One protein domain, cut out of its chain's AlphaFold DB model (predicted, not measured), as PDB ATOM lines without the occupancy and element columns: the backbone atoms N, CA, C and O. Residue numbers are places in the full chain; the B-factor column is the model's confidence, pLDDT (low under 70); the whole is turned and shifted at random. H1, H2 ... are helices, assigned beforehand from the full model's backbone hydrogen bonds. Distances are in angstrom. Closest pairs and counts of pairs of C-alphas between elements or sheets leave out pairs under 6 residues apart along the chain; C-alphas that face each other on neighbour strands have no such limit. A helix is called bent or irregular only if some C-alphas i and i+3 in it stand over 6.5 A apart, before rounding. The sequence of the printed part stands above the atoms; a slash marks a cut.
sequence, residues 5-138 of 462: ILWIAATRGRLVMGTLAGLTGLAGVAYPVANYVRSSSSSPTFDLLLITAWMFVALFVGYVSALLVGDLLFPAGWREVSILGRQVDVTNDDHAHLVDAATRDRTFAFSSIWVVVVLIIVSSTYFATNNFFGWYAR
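Overview. This is residues 5 to 138 of the 462 residues of an uncharacterized protein of Myxococcales bacterium (UniProt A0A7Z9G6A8). Three long helices make an elongated body: H3 and the nearly straight H2 run alongside each other in opposite ways, and H6 crosses H3. H4 and irregular H5 extend one end, while H7 turns off H6 towards the other; short H1 sits at H2's start. The printed part has 134 residues with seven named helices, H1 to H7, and no named strand: all helix. It is loose, with a radius of gyration of the C-alphas of 18.7 A, and spans 65 by 24 by 22 A.

Arrangement. Look first at H3, residues 44 to 73. H2, residues 12 to 39, was assigned as one helix by its hydrogen bonds but is bent: C-alphas 28 and 31 are 6.6 A apart, and arms H2a, 12 to 28, and H2b, 31 to 39, stand at 20 degrees. H2a touches H3, closest C-alphas Thr 19 and Ser 65 at 5.4 A, a shallow tilt of 28 degrees, opposite ways. H6, residues 107 to 128, touches H3 at a steep tilt of 50 degrees, closest C-alphas Ala 66 and Trp 114 at 4.9 A. H4, residues 78 to 82, touches H3, closest C-alphas Asp 71 and Arg 79 at 5.9 A. H5, residues 93 to 104, only just touches H4, with 3 pairs within 8 A, closest C-alphas Trp 78 and Thr 103 at 6.5 A; it is irregular, C-alphas 94 and 97 being 7.1 A apart. H7, residues 132 to 138, is close to H2b but not clearly touching, closest C-alphas Ala 34 and Phe 132 at 6.3 A. H1, residues 5 to 8, only just touches H2a, only at the corner, with 3 pairs within 8 A, closest C-alphas Ile 8 and Leu 15 at 5.3 A. Every O i to N i+4 pair is within hydrogen-bond range in H2a, H2b, H3, H4, H6 and H7, against 6 of 8 in H5; H1 is too short for one.

Along the chain. Find C-alpha 44 at (19.225, -55.154, -65.461); H3 runs 42.1 A to C-alpha 73 at (43.772, -46.631, -32.362). H6 measures 31.1 A and H2a 23.8 A.

Size, cuts and confidence. The C-alphas farthest apart, Ser 42 and Asp 93, are 65.5 A apart. The printed part has no cut and no long link. Residues 89 to 104 are under pLDDT 70.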
ATOM      1  N   ILE A   5      35.066 -34.437 -47.213       90.31
ATOM      2  CA  ILE A   5      35.799 -35.315 -46.288       90.31
ATOM      3  C   ILE A   5      36.541 -34.495 -45.225       90.31
ATOM      4  O   ILE A   5      36.460 -34.805 -44.039       90.31
ATOM      5  N   LEU A   6      37.211 -33.409 -45.629       91.12
ATOM      6  CA  LEU A   6      37.954 -32.544 -44.706       91.12
ATOM      7  C   LEU A   6      37.026 -31.840 -43.710       91.12
ATOM      8  O   LEU A   6      37.425 -31.570 -42.580       91.12
ATOM      9  N   TRP A   7      35.785 -31.544 -44.107       92.81
ATOM     10  CA  TRP A   7      34.800 -30.948 -43.207       92.81
ATOM     11  C   TRP A   7      34.303 -31.941 -42.148       92.81
ATOM     12  O   TRP A   7      34.206 -31.573 -40.974       92.81
ATOM     13  N   ILE A   8      34.038 -33.191 -42.549       91.81
ATOM     14  CA  ILE A   8      33.623 -34.272 -41.640       91.81
ATOM     15  C   ILE A   8      34.761 -34.611 -40.666       91.81
ATOM     16  O   ILE A   8      34.533 -34.718 -39.464       91.81
ATOM     17  N   ALA A   9      35.996 -34.706 -41.165       93.00
ATOM     18  CA  ALA A   9      37.174 -35.040 -40.367       93.00
ATOM     19  C   ALA A   9      37.664 -33.894 -39.457       93.00
ATOM     20  O   ALA A   9      38.553 -34.111 -38.639       93.00
ATOM     21  N   ALA A  10      37.105 -32.681 -39.572       91.75
ATOM     22  CA  ALA A  10      37.605 -31.494 -38.875       91.75
ATOM     23  C   ALA A  10      37.535 -31.585 -37.341       91.75
ATOM     24  O   ALA A  10      38.346 -30.955 -36.661       91.75
ATOM     25  N   THR A  11      36.554 -32.313 -36.795       93.38
ATOM     26  CA  THR A  11      36.431 -32.575 -35.353       93.38
ATOM     27  C   THR A  11      35.956 -34.004 -35.103       93.38
ATOM     28  O   THR A  11      35.187 -34.560 -35.889       93.38
ATOM     29  N   ARG A  12      36.347 -34.589 -33.963       92.19
ATOM     30  CA  ARG A  12      35.943 -35.955 -33.586       92.19
ATOM     31  C   ARG A  12      34.426 -36.119 -33.494       92.19
ATOM     32  O   ARG A  12      33.894 -37.108 -33.980       92.19
ATOM     33  N   GLY A  13      33.717 -35.131 -32.943       94.62
ATOM     34  CA  GLY A  13      32.252 -35.155 -32.875       94.62
ATOM     35  C   GLY A  13      31.589 -35.200 -34.256       94.62
ATOM     36  O   GLY A  13      30.658 -35.973 -34.462       94.62
ATOM     37  N   ARG A  14      32.104 -34.438 -35.233       95.19
ATOM     38  CA  ARG A  14      31.604 -34.477 -36.620       95.19
ATOM     39  C   ARG A  14      31.907 -35.802 -37.301       95.19
ATOM     40  O   ARG A  14      31.051 -36.301 -38.020       95.19
ATOM     41  N   LEU A  15      33.077 -36.379 -37.043       94.06
ATOM     42  CA  LEU A  15      33.461 -37.684 -37.566       94.06
ATOM     43  C   LEU A  15      32.562 -38.798 -37.009       94.06
ATOM     44  O   LEU A  15      32.050 -39.597 -37.781       94.06
ATOM     45  N   VAL A  16      32.284 -38.801 -35.699       96.69
ATOM     46  CA  VAL A  16      31.337 -39.745 -35.074       96.69
ATOM     47  C   VAL A  16      29.938 -39.592 -35.669       96.69
ATOM     48  O   VAL A  16      29.356 -40.580 -36.114       96.69
ATOM     49  N   MET A  17      29.410 -38.366 -35.735       96.94
ATOM     50  CA  MET A  17      28.083 -38.111 -36.305       96.94
ATOM     51  C   MET A  17      28.015 -38.469 -37.793       96.94
ATOM     52  O   MET A  17      27.020 -39.034 -38.234       96.94
ATOM     53  N   GLY A  18      29.070 -38.185 -38.559       95.81
ATOM     54  CA  GLY A  18      29.179 -38.537 -39.973       95.81
ATOM     55  C   GLY A  18      29.220 -40.048 -40.195       95.81
ATOM     56  O   GLY A  18      28.522 -40.548 -41.073       95.81
ATOM     57  N   THR A  19      29.967 -40.783 -39.367       96.69
ATOM     58  CA  THR A  19      29.990 -42.252 -39.379       96.69
ATOM     59  C   THR A  19      28.620 -42.829 -39.038       96.69
ATOM     60  O   THR A  19      28.120 -43.668 -39.781       96.69
ATOM     61  N   LEU A  20      27.977 -42.358 -37.963       97.38
ATOM     62  CA  LEU A  20      26.642 -42.821 -37.574       97.38
ATOM     63  C   LEU A  20      25.611 -42.531 -38.667       97.38
ATOM     64  O   LEU A  20      24.921 -43.443 -39.108       97.38
ATOM     65  N   ALA A  21      25.559 -41.295 -39.170       96.56
ATOM     66  CA  ALA A  21      24.652 -40.915 -40.250       96.56
ATOM     67  C   ALA A  21      24.913 -41.722 -41.532       96.56
ATOM     68  O   ALA A  21      23.967 -42.165 -42.180       96.56
ATOM     69  N   GLY A  22      26.182 -41.952 -41.877       96.00
ATOM     70  CA  GLY A  22      26.579 -42.758 -43.028       96.00
ATOM     71  C   GLY A  22      26.146 -44.217 -42.901       96.00
ATOM     72  O   GLY A  22      25.546 -44.754 -43.827       96.00
ATOM     73  N   LEU A  23      26.392 -44.848 -41.749       96.44
ATOM     74  CA  LEU A  23      25.989 -46.232 -41.482       96.44
ATOM     75  C   LEU A  23      24.464 -46.381 -41.449       96.44
ATOM     76  O   LEU A  23      23.927 -47.292 -42.077       96.44
ATOM     77  N   THR A  24      23.757 -45.469 -40.773       95.38
ATOM     78  CA  THR A  24      22.288 -45.456 -40.739       95.38
ATOM     79  C   THR A  24      21.704 -45.234 -42.131       95.38
ATOM     80  O   THR A  24      20.783 -45.950 -42.519       95.38
ATOM     81  N   GLY A  25      22.250 -44.299 -42.911       94.75
ATOM     82  CA  GLY A  25      21.823 -44.054 -44.288       94.75
ATOM     83  C   GLY A  25      22.067 -45.263 -45.192       94.75
ATOM     84  O   GLY A  25      21.176 -45.666 -45.937       94.75
ATOM     85  N   LEU A  26      23.236 -45.896 -45.078       95.06
ATOM     86  CA  LEU A  26      23.570 -47.094 -45.843       95.06
ATOM     87  C   LEU A  26      22.613 -48.250 -45.528       95.06
ATOM     88  O   LEU A  26      22.076 -48.861 -46.449       95.06
ATOM     89  N   ALA A  27      22.365 -48.519 -44.243       91.12
ATOM     90  CA  ALA A  27      21.433 -49.556 -43.810       91.12
ATOM     91  C   ALA A  27      19.987 -49.240 -44.229       91.12
ATOM     92  O   ALA A  27      19.277 -50.121 -44.715       91.12
ATOM     93  N   GLY A  28      19.574 -47.975 -44.097       92.75
ATOM     94  CA  GLY A  28      18.234 -47.505 -44.447       92.75
ATOM     95  C   GLY A  28      17.927 -47.575 -45.943       92.75
ATOM     96  O   GLY A  28      16.779 -47.798 -46.310       92.75
ATOM     97  N   VAL A  29      18.936 -47.434 -46.809       93.88
ATOM     98  CA  VAL A  29      18.772 -47.505 -48.272       93.88
ATOM     99  C   VAL A  29      18.964 -48.923 -48.811       93.88
ATOM    100  O   VAL A  29      18.289 -49.301 -49.768       93.88
ATOM    101  N   ALA A  30      19.831 -49.735 -48.198       92.38
ATOM    102  CA  ALA A  30      20.191 -51.051 -48.725       92.38
ATOM    103  C   ALA A  30      18.997 -52.007 -48.868       92.38
ATOM    104  O   ALA A  30      18.857 -52.665 -49.897       92.38
ATOM    105  N   TYR A  31      18.122 -52.081 -47.859       93.94
ATOM    106  CA  TYR A  31      16.955 -52.966 -47.912       93.94
ATOM    107  C   TYR A  31      15.917 -52.523 -48.962       93.94
ATOM    108  O   TYR A  31      15.550 -53.360 -49.791       93.94
ATOM    109  N   PRO A  32      15.482 -51.244 -49.021       95.38
ATOM    110  CA  PRO A  32      14.608 -50.760 -50.091       95.38
ATOM    111  C   PRO A  32      15.176 -50.983 -51.491       95.38
ATOM    112  O   PRO A  32      14.450 -51.424 -52.377       95.38
ATOM    113  N   VAL A  33      16.477 -50.742 -51.677       95.44
ATOM    114  CA  VAL A  33      17.198 -51.010 -52.929       95.44
ATOM    115  C   VAL A  33      17.112 -52.489 -53.301       95.44
ATOM    116  O   VAL A  33      16.659 -52.824 -54.395       95.44
ATOM    117  N   ALA A  34      17.488 -53.382 -52.384       96.00
ATOM    118  CA  ALA A  34      17.439 -54.820 -52.620       96.00
ATOM    119  C   ALA A  34      16.009 -55.297 -52.923       96.00
ATOM    120  O   ALA A  34      15.804 -56.130 -53.805       96.00
ATOM    121  N   ASN A  35      15.013 -54.758 -52.215       96.06
ATOM    122  CA  ASN A  35      13.607 -55.090 -52.420       96.06
ATOM    123  C   ASN A  35      13.075 -54.581 -53.768       96.06
ATOM    124  O   ASN A  35      12.378 -55.318 -54.463       96.06
ATOM    125  N   TYR A  36      13.430 -53.356 -54.162       97.25
ATOM    126  CA  TYR A  36      13.062 -52.779 -55.454       97.25
ATOM    127  C   TYR A  36      13.630 -53.604 -56.610       97.25
ATOM    128  O   TYR A  36      12.892 -53.990 -57.517       97.25
ATOM    129  N   VAL A  37      14.922 -53.949 -56.545       96.69
ATOM    130  CA  VAL A  37      15.562 -54.801 -57.555       96.69
ATOM    131  C   VAL A  37      14.871 -56.162 -57.613       96.69
ATOM    132  O   VAL A  37      14.523 -56.617 -58.698       96.69
ATOM    133  N   ARG A  38      14.583 -56.791 -56.466       95.50
ATOM    134  CA  ARG A  38      13.919 -58.106 -56.412       95.50
ATOM    135  C   ARG A  38      12.499 -58.112 -56.967       95.50
ATOM    136  O   ARG A  38      12.147 -59.043 -57.675       95.50
ATOM    137  N   SER A  39      11.687 -57.114 -56.626       95.12
ATOM    138  CA  SER A  39      10.235 -57.171 -56.855       95.12
ATOM    139  C   SER A  39       9.750 -56.280 -57.995       95.12
ATOM    140  O   SER A  39       8.864 -56.687 -58.740       95.12
ATOM    141  N   SER A  40      10.376 -55.122 -58.235       96.38
ATOM    142  CA  SER A  40       9.860 -54.129 -59.194       96.38
ATOM    143  C   SER A  40      10.726 -53.858 -60.429       96.38
ATOM    144  O   SER A  40      10.172 -53.528 -61.472       96.38
ATOM    145  N   SER A  41      12.054 -53.975 -60.351       96.12
ATOM    146  CA  SER A  41      12.917 -53.580 -61.475       96.12
ATOM    147  C   SER A  41      12.736 -54.405 -62.757       96.12
ATOM    148  O   SER A  41      12.716 -55.630 -62.744       96.12
ATOM    149  N   SER A  42      12.675 -53.722 -63.895       96.62
ATOM    150  CA  SER A  42      12.557 -54.319 -65.231       96.62
ATOM    151  C   SER A  42      13.808 -54.104 -66.100       96.62
ATOM    152  O   SER A  42      13.837 -54.492 -67.269       96.62
ATOM    153  N   SER A  43      14.856 -53.477 -65.545       97.06
ATOM    154  CA  SER A  43      16.073 -53.094 -66.270       97.06
ATOM    155  C   SER A  43      17.333 -53.585 -65.548       97.06
ATOM    156  O   SER A  43      17.774 -52.962 -64.581       97.06
ATOM    157  N   PRO A  44      17.989 -54.645 -66.055       95.31
ATOM    158  CA  PRO A  44      19.225 -55.154 -65.461       95.31
ATOM    159  C   PRO A  44      20.369 -54.131 -65.461       95.31
ATOM    160  O   PRO A  44      21.233 -54.144 -64.588       95.31
ATOM    161  N   THR A  45      20.396 -53.224 -66.444       96.12
ATOM    162  CA  THR A  45      21.393 -52.146 -66.497       96.12
ATOM    163  C   THR A  45      21.175 -51.142 -65.372       96.12
ATOM    164  O   THR A  45      22.139 -50.716 -64.740       96.12
ATOM    165  N   PHE A  46      19.917 -50.785 -65.093       97.00
ATOM    166  CA  PHE A  46      19.592 -49.904 -63.974       97.00
ATOM    167  C   PHE A  46      19.934 -50.563 -62.635       97.00
ATOM    168  O   PHE A  46      20.534 -49.918 -61.779       97.00
ATOM    169  N   ASP A  47      19.648 -51.860 -62.495       96.94
ATOM    170  CA  ASP A  47      20.015 -52.632 -61.306       96.94
ATOM    171  C   ASP A  47      21.520 -52.602 -61.054       96.94
ATOM    172  O   ASP A  47      21.949 -52.310 -59.940       96.94
ATOM    173  N   LEU A  48      22.336 -52.835 -62.087       96.38
ATOM    174  CA  LEU A  48      23.792 -52.756 -61.971       96.38
ATOM    175  C   LEU A  48      24.258 -51.356 -61.563       96.38
ATOM    176  O   LEU A  48      25.075 -51.244 -60.655       96.38
ATOM    177  N   LEU A  49      23.718 -50.293 -62.167       97.50
ATOM    178  CA  LEU A  49      24.063 -48.917 -61.790       97.50
ATOM    179  C   LEU A  49      23.715 -48.618 -60.330       97.50
ATOM    180  O   LEU A  49      24.511 -48.008 -59.619       97.50
ATOM    181  N   LEU A  50      22.549 -49.067 -59.878       96.44
ATOM    182  CA  LEU A  50      22.059 -48.848 -58.525       96.44
ATOM    183  C   LEU A  50      22.869 -49.654 -57.495       96.44
ATOM    184  O   LEU A  50      23.247 -49.115 -56.454       96.44
ATOM    185  N   ILE A  51      23.233 -50.896 -57.825       94.44
ATOM    186  CA  ILE A  51      24.158 -51.719 -57.038       94.44
ATOM    187  C   ILE A  51      25.541 -51.058 -56.957       94.44
ATOM    188  O   ILE A  51      26.108 -50.940 -55.871       94.44
ATOM    189  N   THR A  52      26.085 -50.594 -58.083       96.06
ATOM    190  CA  THR A  52      27.392 -49.930 -58.141       96.06
ATOM    191  C   THR A  52      27.394 -48.625 -57.348       96.06
ATOM    192  O   THR A  52      28.296 -48.406 -56.542       96.06
ATOM    193  N   ALA A  53      26.376 -47.778 -57.513       96.25
ATOM    194  CA  ALA A  53      26.228 -46.542 -56.750       96.25
ATOM    195  C   ALA A  53      26.163 -46.826 -55.243       96.25
ATOM    196  O   ALA A  53      26.863 -46.184 -54.457       96.25
ATOM    197  N   TRP A  54      25.391 -47.837 -54.841       94.19
ATOM    198  CA  TRP A  54      25.311 -48.260 -53.449       94.19
ATOM    199  C   TRP A  54      26.663 -48.759 -52.903       94.19
ATOM    200  O   TRP A  54      27.044 -48.397 -51.788       94.19
ATOM    201  N   MET A  55      27.447 -49.498 -53.697       94.62
ATOM    202  CA  MET A  55      28.804 -49.916 -53.316       94.62
ATOM    203  C   MET A  55      29.773 -48.743 -53.144       94.62
ATOM    204  O   MET A  55      30.558 -48.745 -52.198       94.62
ATOM    205  N   PHE A  56      29.695 -47.707 -53.982       96.12
ATOM    206  CA  PHE A  56      30.493 -46.492 -53.782       96.12
ATOM    207  C   PHE A  56      30.139 -45.775 -52.477       96.12
ATOM    208  O   PHE A  56      31.037 -45.337 -51.756       96.12
ATOM    209  N   VAL A  57      28.849 -45.706 -52.130       95.12
ATOM    210  CA  VAL A  57      28.415 -45.161 -50.836       95.12
ATOM    211  C   VAL A  57      28.957 -46.016 -49.688       95.12
ATOM    212  O   VAL A  57      29.492 -45.463 -48.729       95.12
ATOM    213  N   ALA A  58      28.904 -47.347 -49.792       95.56
ATOM    214  CA  ALA A  58      29.459 -48.248 -48.781       95.56
ATOM    215  C   ALA A  58      30.974 -48.054 -48.591       95.56
ATOM    216  O   ALA A  58      31.443 -47.981 -47.456       95.56
ATOM    217  N   LEU A  59      31.736 -47.907 -49.682       96.75
ATOM    218  CA  LEU A  59      33.175 -47.632 -49.636       96.75
ATOM    219  C   LEU A  59      33.479 -46.283 -48.981       96.75
ATOM    220  O   LEU A  59      34.388 -46.195 -48.156       96.75
ATOM    221  N   PHE A  60      32.703 -45.247 -49.308       96.38
ATOM    222  CA  PHE A  60      32.838 -43.925 -48.704       96.38
ATOM    223  C   PHE A  60      32.537 -43.951 -47.198       96.38
ATOM    224  O   PHE A  60      33.335 -43.467 -46.397       96.38
ATOM    225  N   VAL A  61      31.426 -44.572 -46.792       96.94
ATOM    226  CA  VAL A  61      31.065 -44.744 -45.375       96.94
ATOM    227  C   VAL A  61      32.112 -45.585 -44.648       96.94
ATOM    228  O   VAL A  61      32.493 -45.252 -43.526       96.94
ATOM    229  N   GLY A  62      32.632 -46.632 -45.293       97.50
ATOM    230  CA  GLY A  62      33.721 -47.446 -44.764       97.50
ATOM    231  C   GLY A  62      35.008 -46.656 -44.578       97.50
ATOM    232  O   GLY A  62      35.664 -46.809 -43.554       97.50
ATOM    233  N   TYR A  63      35.335 -45.747 -45.497       97.19
ATOM    234  CA  TYR A  63      36.476 -44.846 -45.355       97.19
ATOM    235  C   TYR A  63      36.308 -43.882 -44.170       97.19
ATOM    236  O   TYR A  63      37.200 -43.782 -43.332       97.19
ATOM    237  N   VAL A  64      35.148 -43.228 -44.035       97.25
ATOM    238  CA  VAL A  64      34.858 -42.330 -42.896       97.25
ATOM    239  C   VAL A  64      34.865 -43.096 -41.564       97.25
ATOM    240  O   VAL A  64      35.422 -42.627 -40.572       97.25
ATOM    241  N   SER A  65      34.328 -44.315 -41.552       97.56
ATOM    242  CA  SER A  65      34.351 -45.206 -40.386       97.56
ATOM    243  C   SER A  65      35.777 -45.637 -40.030       97.56
ATOM    244  O   SER A  65      36.147 -45.649 -38.859       97.56
ATOM    245  N   ALA A  66      36.608 -45.934 -41.029       97.19
ATOM    246  CA  ALA A  66      38.011 -46.276 -40.833       97.19
ATOM    247  C   ALA A  66      38.823 -45.094 -40.301       97.19
ATOM    248  O   ALA A  66      39.667 -45.295 -39.433       97.19
ATOM    249  N   LEU A  67      38.538 -43.863 -40.749       96.12
ATOM    250  CA  LEU A  67      39.114 -42.650 -40.160       96.12
ATOM    251  C   LEU A  67      38.775 -42.538 -38.674       96.12
ATOM    252  O   LEU A  67      39.653 -42.202 -37.885       96.12
ATOM    253  N   LEU A  68      37.534 -42.844 -38.284       96.38
ATOM    254  CA  LEU A  68      37.134 -42.847 -36.877       96.38
ATOM    255  C   LEU A  68      37.885 -43.913 -36.074       96.38
ATOM    256  O   LEU A  68      38.376 -43.617 -34.993       96.38
ATOM    257  N   VAL A  69      38.003 -45.135 -36.596       96.44
ATOM    258  CA  VAL A  69      38.749 -46.215 -35.930       96.44
ATOM    259  C   VAL A  69      40.241 -45.882 -35.837       96.44
ATOM    260  O   VAL A  69      40.847 -46.077 -34.788       96.44
ATOM    261  N   GLY A  70      40.826 -45.318 -36.895       93.75
ATOM    262  CA  GLY A  70      42.207 -44.838 -36.903       93.75
ATOM    263  C   GLY A  70      42.449 -43.733 -35.872       93.75
ATOM    264  O   GLY A  70      43.432 -43.805 -35.149       93.75
ATOM    265  N   ASP A  71      41.525 -42.775 -35.732       93.31
ATOM    266  CA  ASP A  71      41.567 -41.713 -34.704       93.31
ATOM    267  C   ASP A  71      41.548 -42.278 -33.271       93.31
ATOM    268  O   ASP A  71      42.063 -41.653 -32.348       93.31
ATOM    269  N   LEU A  72      40.952 -43.460 -33.073       92.81
ATOM    270  CA  LEU A  72      40.899 -44.143 -31.776       92.81
ATOM    271  C   LEU A  72      42.139 -44.996 -31.495       92.81
ATOM    272  O   LEU A  72      42.573 -45.076 -30.348       92.81
ATOM    273  N   LEU A  73      42.673 -45.673 -32.515       93.06
ATOM    274  CA  LEU A  73      43.772 -46.631 -32.362       93.06
ATOM    275  C   LEU A  73      45.152 -45.981 -32.475       93.06
ATOM    276  O   LEU A  73      46.108 -46.454 -31.862       93.06
ATOM    277  N   PHE A  74      45.279 -44.922 -33.273       89.69
ATOM    278  CA  PHE A  74      46.556 -44.275 -33.518       89.69
ATOM    279  C   PHE A  74      46.772 -43.102 -32.553       89.69
ATOM    280  O   PHE A  74      45.989 -42.154 -32.555       89.69
ATOM    281  N   PRO A  75      47.843 -43.119 -31.737       80.38
ATOM    282  CA  PRO A  75      48.145 -42.018 -30.825       80.38
ATOM    283  C   PRO A  75      48.541 -40.720 -31.550       80.38
ATOM    284  O   PRO A  75      48.862 -40.733 -32.740       80.38
ATOM    285  N   ALA A  76      48.605 -39.634 -30.767       74.50
ATOM    286  CA  ALA A  76      49.243 -38.353 -31.103       74.50
ATOM    287  C   ALA A  76      48.593 -37.536 -32.236       74.50
ATOM    288  O   ALA A  76      49.289 -36.924 -33.039       74.50
ATOM    289  N   GLY A  77      47.257 -37.499 -32.305       79.94
ATOM    290  CA  GLY A  77      46.568 -36.647 -33.284       79.94
ATOM    291  C   GLY A  77      46.873 -37.047 -34.731       79.94
ATOM    292  O   GLY A  77      47.050 -36.203 -35.610       79.94
ATOM    293  N   TRP A  78      46.987 -38.358 -34.983       86.81
ATOM    294  CA  TRP A  78      47.319 -38.906 -36.299       86.81
ATOM    295  C   TRP A  78      46.409 -38.365 -37.411       86.81
ATOM    296  O   TRP A  78      46.890 -38.095 -38.514       86.81
ATOM    297  N   ARG A  79      45.115 -38.164 -37.126       90.06
ATOM    298  CA  ARG A  79      44.149 -37.572 -38.062       90.06
ATOM    299  C   ARG A  79      44.531 -36.138 -38.424       90.06
ATOM    300  O   ARG A  79      44.485 -35.770 -39.598       90.06
ATOM    301  N   GLU A  80      44.869 -35.322 -37.431       87.94
ATOM    302  CA  GLU A  80      45.262 -33.926 -37.610       87.94
ATOM    303  C   GLU A  80      46.478 -33.818 -38.525       87.94
ATOM    304  O   GLU A  80      46.446 -33.028 -39.468       87.94
ATOM    305  N   VAL A  81      47.494 -34.655 -38.306       86.25
ATOM    306  CA  VAL A  81      48.734 -34.628 -39.091       86.25
ATOM    307  C   VAL A  81      48.545 -35.254 -40.475       86.25
ATOM    308  O   VAL A  81      48.843 -34.625 -41.486       86.25
ATOM    309  N   SER A  82      48.000 -36.471 -40.545       85.81
ATOM    310  CA  SER A  82      48.012 -37.283 -41.774       85.81
ATOM    311  C   SER A  82      46.868 -36.966 -42.740       85.81
ATOM    312  O   SER A  82      47.006 -37.182 -43.941       85.81
ATOM    313  N   ILE A  83      45.724 -36.486 -42.237       88.25
ATOM    314  CA  ILE A  83      44.512 -36.255 -43.046       88.25
ATOM    315  C   ILE A  83      44.220 -34.764 -43.195       88.25
ATOM    316  O   ILE A  83      43.870 -34.310 -44.284       88.25
ATOM    317  N   LEU A  84      44.340 -33.996 -42.107       88.31
ATOM    318  CA  LEU A  84      44.070 -32.556 -42.126       88.31
ATOM    319  C   LEU A  84      45.307 -31.714 -42.470       88.31
ATOM    320  O   LEU A  84      45.145 -30.524 -42.741       88.31
ATOM    321  N   GLY A  85      46.508 -32.303 -42.454       86.62
ATOM    322  CA  GLY A  85      47.766 -31.602 -42.720       86.62
ATOM    323  C   GLY A  85      48.087 -30.512 -41.695       86.62
ATOM    324  O   GLY A  85      48.753 -29.533 -42.027       86.62
ATOM    325  N   ARG A  86      47.565 -30.623 -40.467       85.56
ATOM    326  CA  ARG A  86      47.843 -29.679 -39.381       85.56
ATOM    327  C   ARG A  86      49.144 -30.064 -38.693       85.56
ATOM    328  O   ARG A  86      49.336 -31.220 -38.330       85.56
ATOM    329  N   GLN A  87      49.997 -29.074 -38.467       79.06
ATOM    330  CA  GLN A  87      51.127 -29.220 -37.559       79.06
ATOM    331  C   GLN A  87      50.575 -29.254 -36.131       79.06
ATOM    332  O   GLN A  87      49.790 -28.387 -35.744       79.06
ATOM    333  N   VAL A  88      50.905 -30.303 -35.385       73.00
ATOM    334  CA  VAL A  88      50.588 -30.398 -33.959       73.00
ATOM    335  C   VAL A  88      51.757 -29.749 -33.230       73.00
ATOM    336  O   VAL A  88      52.886 -30.198 -33.410       73.00
ATOM    337  N   ASP A  89      51.502 -28.693 -32.456       67.25
ATOM    338  CA  ASP A  89      52.533 -28.043 -31.641       67.25
ATOM    339  C   ASP A  89      53.027 -29.035 -30.586       67.25
ATOM    340  O   ASP A  89      52.389 -29.271 -29.558       67.25
ATOM    341  N   VAL A  90      54.165 -29.666 -30.871       64.38
ATOM    342  CA  VAL A  90      54.856 -30.531 -29.924       64.38
ATOM    343  C   VAL A  90      55.693 -29.618 -29.038       64.38
ATOM    344  O   VAL A  90      56.839 -29.321 -29.336       64.38
ATOM    345  N   THR A  91      55.112 -29.134 -27.943       61.22
ATOM    346  CA  THR A  91      55.780 -28.214 -27.003       61.22
ATOM    347  C   THR A  91      56.963 -28.832 -26.233       61.22
ATOM    348  O   THR A  91      57.564 -28.140 -25.420       61.22
ATOM    349  N   ASN A  92      57.319 -30.100 -26.488       62.25
ATOM    350  CA  ASN A  92      58.496 -30.785 -25.942       62.25
ATOM    351  C   ASN A  92      59.360 -31.347 -27.090       62.25
ATOM    352  O   ASN A  92      58.930 -32.274 -27.780       62.25
ATOM    353  N   ASP A  93      60.588 -30.842 -27.250       59.22
ATOM    354  CA  ASP A  93      61.544 -31.259 -28.298       59.22
ATOM    355  C   ASP A  93      61.832 -32.780 -28.306       59.22
ATOM    356  O   ASP A  93      62.067 -33.374 -29.361       59.22
ATOM    357  N   ASP A  94      61.685 -33.454 -27.161       59.19
ATOM    358  CA  ASP A  94      61.861 -34.907 -27.022       59.19
ATOM    359  C   ASP A  94      60.746 -35.754 -27.674       59.19
ATOM    360  O   ASP A  94      60.824 -36.982 -27.695       59.19
ATOM    361  N   HIS A  95      59.693 -35.147 -28.226       60.78
ATOM    362  CA  HIS A  95      58.591 -35.878 -28.867       60.78
ATOM    363  C   HIS A  95      58.470 -35.637 -30.376       60.78
ATOM    364  O   HIS A  95      57.737 -36.364 -31.046       60.78
ATOM    365  N   ALA A  96      59.218 -34.687 -30.947       64.44
ATOM    366  CA  ALA A  96      59.130 -34.359 -32.372       64.44
ATOM    367  C   ALA A  96      59.543 -35.537 -33.278       64.44
ATOM    368  O   ALA A  96      58.854 -35.861 -34.245       64.44
ATOM    369  N   HIS A  97      60.616 -36.249 -32.914       65.06
ATOM    370  CA  HIS A  97      61.100 -37.421 -33.651       65.06
ATOM    371  C   HIS A  97      60.162 -38.639 -33.531       65.06
ATOM    372  O   HIS A  97      60.073 -39.449 -34.453       65.06
ATOM    373  N   LEU A  98      59.408 -38.746 -32.430       62.47
ATOM    374  CA  LEU A  98      58.393 -39.787 -32.246       62.47
ATOM    375  C   LEU A  98      57.138 -39.522 -33.088       62.47
ATOM    376  O   LEU A  98      56.512 -40.474 -33.547       62.47
ATOM    377  N   VAL A  99      56.775 -38.257 -33.327       64.62
ATOM    378  CA  VAL A  99      55.612 -37.885 -34.154       64.62
ATOM    379  C   VAL A  99      55.876 -38.123 -35.646       64.62
ATOM    380  O   VAL A  99      55.001 -38.648 -36.339       64.62
ATOM    381  N   ASP A 100      57.081 -37.821 -36.139       65.75
ATOM    382  CA  ASP A 100      57.449 -38.053 -37.547       65.75
ATOM    383  C   ASP A 100      57.549 -39.561 -37.867       65.75
ATOM    384  O   ASP A 100      56.954 -40.051 -38.832       65.75
ATOM    385  N   ALA A 101      58.168 -40.348 -36.975       63.44
ATOM    386  CA  ALA A 101      58.198 -41.810 -37.088       63.44
ATOM    387  C   ALA A 101      56.799 -42.449 -36.947       63.44
ATOM    388  O   ALA A 101      56.463 -43.403 -37.647       63.44
ATOM    389  N   ALA A 102      55.936 -41.909 -36.076       61.53
ATOM    390  CA  ALA A 102      54.590 -42.442 -35.860       61.53
ATOM    391  C   ALA A 102      53.601 -42.144 -37.001       61.53
ATOM    392  O   ALA A 102      52.561 -42.802 -37.075       61.53
ATOM    393  N   THR A 103      53.874 -41.166 -37.866       65.50
ATOM    394  CA  THR A 103      52.942 -40.742 -38.927       65.50
ATOM    395  C   THR A 103      53.279 -41.346 -40.287       65.50
ATOM    396  O   THR A 103      52.360 -41.729 -41.015       65.50
ATOM    397  N   ARG A 104      54.566 -41.530 -40.606       63.81
ATOM    398  CA  ARG A 104      55.014 -42.024 -41.921       63.81
ATOM    399  C   ARG A 104      54.816 -43.534 -42.136       63.81
ATOM    400  O   ARG A 104      54.554 -43.950 -43.261       63.81
ATOM    401  N   ASP A 105      54.815 -44.329 -41.065       71.25
ATOM    402  CA  ASP A 105      54.748 -45.802 -41.143       71.25
ATOM    403  C   ASP A 105      53.331 -46.392 -41.022       71.25
ATOM    404  O   ASP A 105      53.127 -47.605 -41.117       71.25
ATOM    405  N   ARG A 106      52.302 -45.557 -40.829       81.62
ATOM    406  CA  ARG A 106      50.940 -46.043 -40.525       81.62
ATOM    407  C   ARG A 106      50.001 -46.128 -41.720       81.62
ATOM    408  O   ARG A 106      48.874 -46.590 -41.556       81.62
ATOM    409  N   THR A 107      50.438 -45.765 -42.924       83.44
ATOM    410  CA  THR A 107      49.611 -45.873 -44.140       83.44
ATOM    411  C   THR A 107      49.167 -47.311 -44.402       83.44
ATOM    412  O   THR A 107      48.002 -47.543 -44.735       83.44
ATOM    413  N   PHE A 108      50.062 -48.285 -44.199       87.12
ATOM    414  CA  PHE A 108      49.721 -49.702 -44.324       87.12
ATOM    415  C   PHE A 108      48.690 -50.115 -43.266       87.12
ATOM    416  O   PHE A 108      47.634 -50.633 -43.615       87.12
ATOM    417  N   ALA A 109      48.941 -49.787 -41.993       90.56
ATOM    418  CA  ALA A 109      48.030 -50.098 -40.891       90.56
ATOM    419  C   ALA A 109      46.637 -49.468 -41.084       90.56
ATOM    420  O   ALA A 109      45.623 -50.134 -40.885       90.56
ATOM    421  N   PHE A 110      46.567 -48.209 -41.527       92.75
ATOM    422  CA  PHE A 110      45.303 -47.545 -41.846       92.75
ATOM    423  C   PHE A 110      44.577 -48.222 -43.014       92.75
ATOM    424  O   PHE A 110      43.373 -48.453 -42.938       92.75
ATOM    425  N   SER A 111      45.304 -48.587 -44.073       94.06
ATOM    426  CA  SER A 111      44.728 -49.302 -45.217       94.06
ATOM    427  C   SER A 111      44.149 -50.654 -44.789       94.06
ATOM    428  O   SER A 111      43.049 -51.006 -45.210       94.06
ATOM    429  N   SER A 112      44.828 -51.380 -43.892       95.44
ATOM    430  CA  SER A 112      44.307 -52.617 -43.299       95.44
ATOM    431  C   SER A 112      43.031 -52.377 -42.489       95.44
ATOM    432  O   SER A 112      42.059 -53.107 -42.671       95.44
ATOM    433  N   ILE A 113      42.995 -51.334 -41.647       96.00
ATOM    434  CA  ILE A 113      41.783 -50.947 -40.902       96.00
ATOM    435  C   ILE A 113      40.638 -50.654 -41.874       96.00
ATOM    436  O   ILE A 113      39.530 -51.146 -41.677       96.00
ATOM    437  N   TRP A 114      40.895 -49.892 -42.938       96.94
ATOM    438  CA  TRP A 114      39.876 -49.559 -43.927       96.94
ATOM    439  C   TRP A 114      39.311 -50.794 -44.624       96.94
ATOM    440  O   TRP A 114      38.089 -50.941 -44.680       96.94
ATOM    441  N   VAL A 115      40.166 -51.714 -45.075       97.56
ATOM    442  CA  VAL A 115      39.724 -52.983 -45.672       97.56
ATOM    443  C   VAL A 115      38.867 -53.781 -44.689       97.56
ATOM    444  O   VAL A 115      37.781 -54.220 -45.057       97.56
ATOM    445  N   VAL A 116      39.299 -53.924 -43.432       97.94
ATOM    446  CA  VAL A 116      38.537 -54.654 -42.404       97.94
ATOM    447  C   VAL A 116      37.175 -54.002 -42.154       97.94
ATOM    448  O   VAL A 116      36.159 -54.691 -42.121       97.94
ATOM    449  N   VAL A 117      37.124 -52.675 -42.036       97.81
ATOM    450  CA  VAL A 117      35.875 -51.931 -41.827       97.81
ATOM    451  C   VAL A 117      34.931 -52.075 -43.023       97.81
ATOM    452  O   VAL A 117      33.740 -52.322 -42.831       97.81
ATOM    453  N   VAL A 118      35.438 -51.981 -44.256       97.31
ATOM    454  CA  VAL A 118      34.639 -52.213 -45.470       97.31
ATOM    455  C   VAL A 118      34.103 -53.643 -45.499       97.31
ATOM    456  O   VAL A 118      32.921 -53.831 -45.774       97.31
ATOM    457  N   LEU A 119      34.925 -54.643 -45.167       97.19
ATOM    458  CA  LEU A 119      34.488 -56.040 -45.100       97.19
ATOM    459  C   LEU A 119      33.376 -56.240 -44.070       97.19
ATOM    460  O   LEU A 119      32.401 -56.927 -44.373       97.19
ATOM    461  N   ILE A 120      33.480 -55.614 -42.894       97.44
ATOM    462  CA  ILE A 120      32.424 -55.646 -41.875       97.44
ATOM    463  C   ILE A 120      31.143 -55.021 -42.434       97.44
ATOM    464  O   ILE A 120      30.101 -55.667 -42.405       97.44
ATOM    465  N   ILE A 121      31.210 -53.819 -43.011       96.25
ATOM    466  CA  ILE A 121      30.035 -53.116 -43.555       96.25
ATOM    467  C   ILE A 121      29.360 -53.917 -44.678       96.25
ATOM    468  O   ILE A 121      28.135 -54.086 -44.675       96.25
ATOM    469  N   VAL A 122      30.140 -54.430 -45.633       94.12
ATOM    470  CA  VAL A 122      29.626 -55.227 -46.756       94.12
ATOM    471  C   VAL A 122      29.018 -56.532 -46.248       94.12
ATOM    472  O   VAL A 122      27.911 -56.874 -46.656       94.12
ATOM    473  N   SER A 123      29.678 -57.221 -45.312       94.94
ATOM    474  CA  SER A 123      29.163 -58.461 -44.715       94.94
ATOM    475  C   SER A 123      27.876 -58.212 -43.931       94.94
ATOM    476  O   SER A 123      26.879 -58.897 -44.145       94.94
ATOM    477  N   SER A 124      27.844 -57.188 -43.073       94.81
ATOM    478  CA  SER A 124      26.642 -56.800 -42.331       94.81
ATOM    479  C   SER A 124      25.488 -56.481 -43.271       94.81
ATOM    480  O   SER A 124      24.368 -56.930 -43.035       94.81
ATOM    481  N   THR A 125      25.748 -55.776 -44.376       92.50
ATOM    482  CA  THR A 125      24.679 -55.466 -45.329       92.50
ATOM    483  C   THR A 125      24.258 -56.681 -46.150       92.50
ATOM    484  O   THR A 125      23.078 -56.844 -46.455       92.50
ATOM    485  N   TYR A 126      25.187 -57.580 -46.468       93.31
ATOM    486  CA  TYR A 126      24.886 -58.867 -47.090       93.31
ATOM    487  C   TYR A 126      23.919 -59.695 -46.232       93.31
ATOM    488  O   TYR A 126      22.924 -60.203 -46.753       93.31
ATOM    489  N   PHE A 127      24.146 -59.772 -44.916       94.56
ATOM    490  CA  PHE A 127      23.221 -60.436 -43.994       94.56
ATOM    491  C   PHE A 127      21.894 -59.675 -43.868       94.56
ATOM    492  O   PHE A 127      20.834 -60.283 -44.000       94.56
ATOM    493  N   ALA A 128      21.933 -58.348 -43.707       94.00
ATOM    494  CA  ALA A 128      20.731 -57.519 -43.561       94.00
ATOM    495  C   ALA A 128      19.812 -57.554 -44.796       94.00
ATOM    496  O   ALA A 128      18.594 -57.446 -44.681       94.00
ATOM    497  N   THR A 129      20.382 -57.737 -45.986       94.31
ATOM    498  CA  THR A 129      19.631 -57.831 -47.246       94.31
ATOM    499  C   THR A 129      19.254 -59.269 -47.614       94.31
ATOM    500  O   THR A 129      18.729 -59.495 -48.706       94.31
ATOM    501  N   ASN A 130      19.472 -60.242 -46.722       94.75
ATOM    502  CA  ASN A 130      19.226 -61.666 -46.952       94.75
ATOM    503  C   ASN A 130      19.957 -62.189 -48.204       94.75
ATOM    504  O   ASN A 130      19.323 -62.628 -49.166       94.75
ATOM    505  N   ASN A 131      21.289 -62.062 -48.235       94.88
ATOM    506  CA  ASN A 131      22.131 -62.514 -49.347       94.88
ATOM    507  C   ASN A 131      21.693 -61.921 -50.705       94.88
ATOM    508  O   ASN A 131      21.536 -62.619 -51.709       94.88
ATOM    509  N   PHE A 132      21.444 -60.609 -50.752       95.25
ATOM    510  CA  PHE A 132      20.996 -59.959 -51.985       95.25
ATOM    511  C   PHE A 132      21.993 -60.114 -53.134       95.25
ATOM    512  O   PHE A 132      21.581 -60.434 -54.242       95.25
ATOM    513  N   PHE A 133      23.290 -59.964 -52.876       93.56
ATOM    514  CA  PHE A 133      24.309 -60.102 -53.915       93.56
ATOM    515  C   PHE A 133      24.394 -61.505 -54.503       93.56
ATOM    516  O   PHE A 133      24.437 -61.651 -55.723       93.56
ATOM    517  N   GLY A 134      24.388 -62.539 -53.655       94.31
ATOM    518  CA  GLY A 134      24.399 -63.917 -54.132       94.31
ATOM    519  C   GLY A 134      23.109 -64.258 -54.870       94.31
ATOM    520  O   GLY A 134      23.161 -64.918 -55.906       94.31
ATOM    521  N   TRP A 135      21.963 -63.751 -54.405       94.81
ATOM    522  CA  TRP A 135      20.703 -63.864 -55.135       94.81
ATOM    523  C   TRP A 135      20.755 -63.143 -56.491       94.81
ATOM    524  O   TRP A 135      20.372 -63.730 -57.498       94.81
ATOM    525  N   TYR A 136      21.262 -61.910 -56.554       95.56
ATOM    526  CA  TYR A 136      21.292 -61.115 -57.784       95.56
ATOM    527  C   TYR A 136      22.211 -61.738 -58.836       95.56
ATOM    528  O   TYR A 136      21.814 -61.886 -59.990       95.56
ATOM    529  N   ALA A 137      23.401 -62.183 -58.420       93.88
ATOM    530  CA  ALA A 137      24.350 -62.873 -59.289       93.88
ATOM    531  C   ALA A 137      23.791 -64.193 -59.848       93.88
ATOM    532  O   ALA A 137      24.156 -64.595 -60.950       93.88
ATOM    533  N   ARG A 138      22.913 -64.875 -59.099       93.69
ATOM    534  CA  ARG A 138      22.302 -66.141 -59.527       93.69
ATOM    535  C   ARG A 138      21.021 -65.959 -60.337       93.69
ATOM    536  O   ARG A 138      20.833 -66.690 -61.297       93.69
TER     537      ARG A 138